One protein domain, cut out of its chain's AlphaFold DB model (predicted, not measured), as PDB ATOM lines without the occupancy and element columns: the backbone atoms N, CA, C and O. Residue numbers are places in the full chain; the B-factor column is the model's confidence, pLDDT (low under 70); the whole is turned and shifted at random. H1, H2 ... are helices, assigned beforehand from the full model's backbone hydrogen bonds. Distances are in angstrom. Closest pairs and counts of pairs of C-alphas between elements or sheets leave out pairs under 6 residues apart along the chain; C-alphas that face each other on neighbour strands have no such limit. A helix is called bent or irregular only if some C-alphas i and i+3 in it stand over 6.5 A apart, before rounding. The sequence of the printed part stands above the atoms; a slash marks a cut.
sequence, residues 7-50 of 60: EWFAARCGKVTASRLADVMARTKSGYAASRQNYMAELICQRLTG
ATOM      1  N   GLU A   7     135.184 188.169  63.666       92.19
ATOM      2  CA  GLU A   7     135.622 189.341  64.432       92.19
ATOM      3  C   GLU A   7     136.429 188.890  65.660       92.19
ATOM      4  O   GLU A   7     137.470 189.479  65.959       92.19
ATOM      5  N   TRP A   8     135.988 187.773  66.274       91.56
ATOM      6  CA  TRP A   8     136.748 186.810  67.093       91.56
ATOM      7  C   TRP A   8     138.260 186.843  66.918       91.56
ATOM      8  O   TRP A   8     139.081 187.263  67.740       91.56
ATOM      9  N   PHE A   9     138.572 186.302  65.749       90.75
ATOM     10  CA  PHE A   9     139.890 186.005  65.254       90.75
ATOM     11  C   PHE A   9     140.596 187.286  64.816       90.75
ATOM     12  O   PHE A   9     141.750 187.496  65.190       90.75
ATOM     13  N   ALA A  10     139.896 188.184  64.123       90.75
ATOM     14  CA  ALA A  10     140.460 189.448  63.664       90.75
ATOM     15  C   ALA A  10     141.028 190.284  64.822       90.75
ATOM     16  O   ALA A  10     142.174 190.723  64.760       90.75
ATOM     17  N   ALA A  11     140.299 190.435  65.936       91.81
ATOM     18  CA  ALA A  11     140.799 191.265  67.035       91.81
ATOM     19  C   ALA A  11     141.968 190.635  67.810       91.81
ATOM     20  O   ALA A  11     142.643 191.348  68.560       91.81
ATOM     21  N   ARG A  12     142.203 189.325  67.659       92.56
ATOM     22  CA  ARG A  12     143.295 188.573  68.304       92.56
ATOM     23  C   ARG A  12     144.510 188.381  67.401       92.56
ATOM     24  O   ARG A  12     145.577 188.037  67.905       92.56
ATOM     25  N   CYS A  13     144.354 188.590  66.098       94.00
ATOM     26  CA  CYS A  13     145.414 188.427  65.117       94.00
ATOM     27  C   CYS A  13     146.634 189.288  65.484       94.00
ATOM     28  O   CYS A  13     146.513 190.492  65.716       94.00
ATOM     29  N   GLY A  14     147.808 188.660  65.606       92.25
ATOM     30  CA  GLY A  14     149.060 189.352  65.914       92.25
ATOM     31  C   GLY A  14     149.177 189.869  67.353       92.25
ATOM     32  O   GLY A  14     150.071 190.674  67.637       92.25
ATOM     33  N   LYS A  15     148.311 189.431  68.276       94.50
ATOM     34  CA  LYS A  15     148.363 189.810  69.696       94.50
ATOM     35  C   LYS A  15     148.735 188.621  70.575       94.50
ATOM     36  O   LYS A  15     148.339 187.485  70.322       94.50
ATOM     37  N   VAL A  16     149.464 188.905  71.654       95.38
ATOM     38  CA  VAL A  16     149.662 187.933  72.733       95.38
ATOM     39  C   VAL A  16     148.320 187.703  73.419       95.38
ATOM     40  O   VAL A  16     147.586 188.648  73.703       95.38
ATOM     41  N   THR A  17     147.986 186.439  73.671       94.62
ATOM     42  CA  THR A  17     146.715 186.058  74.298       94.62
ATOM     43  C   THR A  17     146.974 185.271  75.574       94.62
ATOM     44  O   THR A  17     147.990 184.587  75.677       94.62
ATOM     45  N   ALA A  18     146.046 185.337  76.535       94.25
ATOM     46  CA  ALA A  18     146.204 184.688  77.841       94.25
ATOM     47  C   ALA A  18     146.556 183.191  77.732       94.25
ATOM     48  O   ALA A  18     147.444 182.709  78.426       94.25
ATOM     49  N   SER A  19     145.944 182.474  76.785       92.06
ATOM     50  CA  SER A  19     146.187 181.045  76.550       92.06
ATOM     51  C   SER A  19     147.593 180.705  76.037       92.06
ATOM     52  O   SER A  19     147.966 179.540  76.042       92.06
ATOM     53  N   ARG A  20     148.365 181.689  75.558       93.06
ATOM     54  CA  ARG A  20     149.737 181.513  75.040       93.06
ATOM     55  C   ARG A  20     150.782 182.237  75.892       93.06
ATOM     56  O   ARG A  20     151.943 182.330  75.508       93.06
ATOM     57  N   LEU A  21     150.391 182.747  77.063       95.00
ATOM     58  CA  LEU A  21     151.308 183.445  77.965       95.00
ATOM     59  C   LEU A  21     152.425 182.520  78.474       95.00
ATOM     60  O   LEU A  21     153.558 182.965  78.638       95.00
ATOM     61  N   ALA A  22     152.128 181.228  78.650       94.81
ATOM     62  CA  ALA A  22     153.121 180.222  79.020       94.81
ATOM     63  C   ALA A  22     154.288 180.171  78.020       94.81
ATOM     64  O   ALA A  22     155.441 180.152  78.438       94.81
ATOM     65  N   ASP A  23     154.012 180.246  76.714       93.88
ATOM     66  CA  ASP A  23     155.048 180.240  75.675       93.88
ATOM     67  C   ASP A  23     155.902 181.513  75.704       93.88
ATOM     68  O   ASP A  23     157.105 181.463  75.468       93.88
ATOM     69  N   VAL A  24     155.305 182.659  76.045       95.00
ATOM     70  CA  VAL A  24     156.028 183.937  76.190       95.00
ATOM     71  C   VAL A  24     156.985 183.907  77.382       95.00
ATOM     72  O   VAL A  24     158.100 184.427  77.297       95.00
ATOM     73  N   MET A  25     156.541 183.304  78.485       95.50
ATOM     74  CA  MET A  25     157.280 183.233  79.746       95.50
ATOM     75  C   MET A  25     158.228 182.031  79.826       95.50
ATOM     76  O   MET A  25     159.023 181.956  80.761       95.50
ATOM     77  N   ALA A  26     158.165 181.100  78.870       95.00
ATOM     78  CA  ALA A  26     158.942 179.870  78.894       95.00
ATOM     79  C   ALA A  26     160.454 180.146  78.851       95.00
ATOM     80  O   ALA A  26     160.982 180.789  77.933       95.00
ATOM     81  N   ARG A  27     161.165 179.620  79.851       94.94
ATOM     82  CA  ARG A  27     162.614 179.772  80.021       94.94
ATOM     83  C   ARG A  27     163.273 178.424  80.276       94.94
ATOM     84  O   ARG A  27     162.675 177.525  80.857       94.94
ATOM     85  N   THR A  28     164.515 178.311  79.836       94.44
ATOM     86  CA  THR A  28     165.431 177.205  80.120       94.44
ATOM     87  C   THR A  28     166.530 177.694  81.064       94.44
ATOM     88  O   THR A  28     166.617 178.884  81.376       94.44
ATOM     89  N   LYS A  29     167.413 176.787  81.492       93.75
ATOM     90  CA  LYS A  29     168.564 177.119  82.348       93.75
ATOM     91  C   LYS A  29     169.451 178.229  81.762       93.75
ATOM     92  O   LYS A  29     170.022 179.007  82.517       93.75
ATOM     93  N   SER A  30     169.571 178.295  80.437       91.31
ATOM     94  CA  SER A  30     170.482 179.198  79.728       91.31
ATOM     95  C   SER A  30     169.791 180.337  78.972       91.31
ATOM     96  O   SER A  30     170.479 181.145  78.356       91.31
ATOM     97  N   GLY A  31     168.457 180.446  78.995       92.81
ATOM     98  CA  GLY A  31     167.776 181.508  78.251       92.81
ATOM     99  C   GLY A  31     166.281 181.298  78.047       92.81
ATOM    100  O   GLY A  31     165.588 180.730  78.888       92.81
ATOM    101  N   TYR A  32     165.766 181.807  76.929       94.25
ATOM    102  CA  TYR A  32     164.376 181.596  76.530       94.25
ATOM    103  C   TYR A  32     164.199 180.248  75.834       94.25
ATOM    104  O   TYR A  32     165.067 179.806  75.084       94.25
ATOM    105  N   ALA A  33     163.057 179.605  76.075       93.69
ATOM    106  CA  ALA A  33     162.728 178.342  75.432       93.69
ATOM    107  C   ALA A  33     162.396 178.527  73.942       93.69
ATOM    108  O   ALA A  33     161.936 179.590  73.515       93.69
ATOM    109  N   ALA A  34     162.556 177.453  73.164       93.44
ATOM    110  CA  ALA A  34     162.191 177.422  71.746       93.44
ATOM    111  C   ALA A  34     160.706 177.760  71.512       93.44
ATOM    112  O   ALA A  34     160.368 178.414  70.529       93.44
ATOM    113  N   SER A  35     159.819 177.406  72.451       92.69
ATOM    114  CA  SER A  35     158.393 177.757  72.396       92.69
ATOM    115  C   SER A  35     158.154 179.265  72.287       92.69
ATOM    116  O   SER A  35     157.285 179.692  71.526       92.69
ATOM    117  N   ARG A  36     158.976 180.085  72.954       94.81
ATOM    118  CA  ARG A  36     158.902 181.546  72.852       94.81
ATOM    119  C   ARG A  36     159.255 182.034  71.452       94.81
ATOM    120  O   ARG A  36     158.577 182.910  70.923       94.81
ATOM    121  N   GLN A  37     160.318 181.488  70.859       93.25
ATOM    122  CA  GLN A  37     160.746 181.853  69.504       93.25
ATOM    123  C   GLN A  37     159.706 181.427  68.465       93.25
ATOM    124  O   GLN A  37     159.336 182.229  67.609       93.25
ATOM    125  N   ASN A  38     159.158 180.220  68.600       93.31
ATOM    126  CA  ASN A  38     158.100 179.717  67.727       93.31
ATOM    127  C   ASN A  38     156.847 180.596  67.808       93.31
ATOM    128  O   ASN A  38     156.314 181.012  66.782       93.31
ATOM    129  N   TYR A  39     156.410 180.957  69.019       94.75
ATOM    130  CA  TYR A  39     155.250 181.832  69.181       94.75
ATOM    131  C   TYR A  39     155.515 183.256  68.666       94.75
ATOM    132  O   TYR A  39     154.628 183.890  68.096       94.75
ATOM    133  N   MET A  40     156.747 183.754  68.792       94.25
ATOM    134  CA  MET A  40     157.149 185.025  68.191       94.25
ATOM    135  C   MET A  40     157.037 184.986  66.659       94.25
ATOM    136  O   MET A  40     156.474 185.914  66.077       94.25
ATOM    137  N   ALA A  41     157.509 183.912  66.020       93.75
ATOM    138  CA  ALA A  41     157.377 183.719  64.577       93.75
ATOM    139  C   ALA A  41     155.903 183.648  64.146       93.75
ATOM    140  O   ALA A  41     155.508 184.354  63.219       93.75
ATOM    141  N   GLU A  42     155.062 182.901  64.873       93.00
ATOM    142  CA  GLU A  42     153.611 182.855  64.634       93.00
ATOM    143  C   GLU A  42     152.988 184.263  64.649       93.00
ATOM    144  O   GLU A  42     152.238 184.616  63.739       93.00
ATOM    145  N   LEU A  43     153.310 185.095  65.648       94.00
ATOM    146  CA  LEU A  43     152.773 186.457  65.757       94.00
ATOM    147  C   LEU A  43     153.253 187.377  64.628       94.00
ATOM    148  O   LEU A  43     152.487 188.226  64.169       94.00
ATOM    149  N   ILE A  44     154.499 187.227  64.176       94.06
ATOM    150  CA  ILE A  44     155.028 187.980  63.030       94.06
ATOM    151  C   ILE A  44     154.273 187.586  61.759       94.06
ATOM    152  O   ILE A  44     153.761 188.462  61.064       94.06
ATOM    153  N   CYS A  45     154.115 186.288  61.492       93.31
ATOM    154  CA  CYS A  45     153.350 185.806  60.343       93.31
ATOM    155  C   CYS A  45     151.896 186.296  60.374       93.31
ATOM    156  O   CYS A  45     151.363 186.708  59.346       93.31
ATOM    157  N   GLN A  46     151.259 186.326  61.546       93.81
ATOM    158  CA  GLN A  46     149.904 186.867  61.694       93.81
ATOM    159  C   GLN A  46     149.832 188.356  61.349       93.81
ATOM    160  O   GLN A  46     148.909 188.778  60.660       93.81
ATOM    161  N   ARG A  47     150.816 189.155  61.778       93.38
ATOM    162  CA  ARG A  47     150.869 190.591  61.452       93.38
ATOM    163  C   ARG A  47     151.108 190.844  59.969       93.38
ATOM    164  O   ARG A  47     150.495 191.746  59.418       93.38
ATOM    165  N   LEU A  48     151.967 190.048  59.335       93.75
ATOM    166  CA  LEU A  48     152.277 190.191  57.912       93.75
ATOM    167  C   LEU A  48     151.133 189.715  57.009       93.75
ATOM    168  O   LEU A  48     150.912 190.292  55.952       93.75
ATOM    169  N   THR A  49     150.405 188.671  57.414       90.88
ATOM    170  CA  THR A  49     149.344 188.062  56.588       90.88
ATOM    171  C   THR A  49     147.936 188.536  56.938       90.88
ATOM    172  O   THR A  49     146.997 188.244  56.204       90.88
ATOM    173  N   GLY A  50     147.749 189.188  58.088       89.94
ATOM    174  CA  GLY A  50     146.427 189.520  58.623       89.94
ATOM    175  C   GLY A  50     145.588 188.300  59.024       89.94
ATOM    176  O   GLY A  50     144.410 188.453  59.340       89.94
TER     177      GLY A  50
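What this domain is: This is residues 7 to 50 of the 60 residues of an uncharacterized protein of Klebsiella pneumoniae (UniProt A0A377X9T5). The chain folds back on itself like a flattened U: the short helices H1 and H2 lie along one arm, residues 27 to 32 make the turn, and the long helix H3 is the returning arm. H2 packs on the first part of H3, while H1 touches no helix. The 44 printed residues, with three named helices and no named strand, are all helix in class. The whole is only just loose, close to compact, with a radius of gyration of the C-alphas of 11.6 A, and spans 39 by 20 by 8 A.

How they stand to each other: H1, residues 7 to 10, is apart from H2, residues 18 to 25, and from H3, residues 34 to 49. H2 touches H3, which touches it with residues 35 to 39 alone; the closest C-alphas of the two, those of Asp 23 and Arg 36, are 5.0 A apart. They run opposite ways at a steep tilt of 55 degrees. Residues 27 to 28 pair with 31 to 32, antiparallel. Every O i to N i+4 pair is within hydrogen-bond range in H3, 2 of 4 in H2; H1 is too short for one.

Where its parts are: H1 begins at C-alpha 7 (135.622, 189.341, 64.432) and measures 4.9 A. H2 measures 11.3 A and is irregular, with C-alphas 19 and 22 7.4 A apart. H3 measures 22.5 A and ends at C-alpha 49 (149.344, 188.062, 56.588).

The domain as a whole: The C-alphas farthest apart, of Glu 7 and Lys 29, are 39.4 A apart. The printed part has no cut, both links are short, and no printed residue is under 70 in pLDDT.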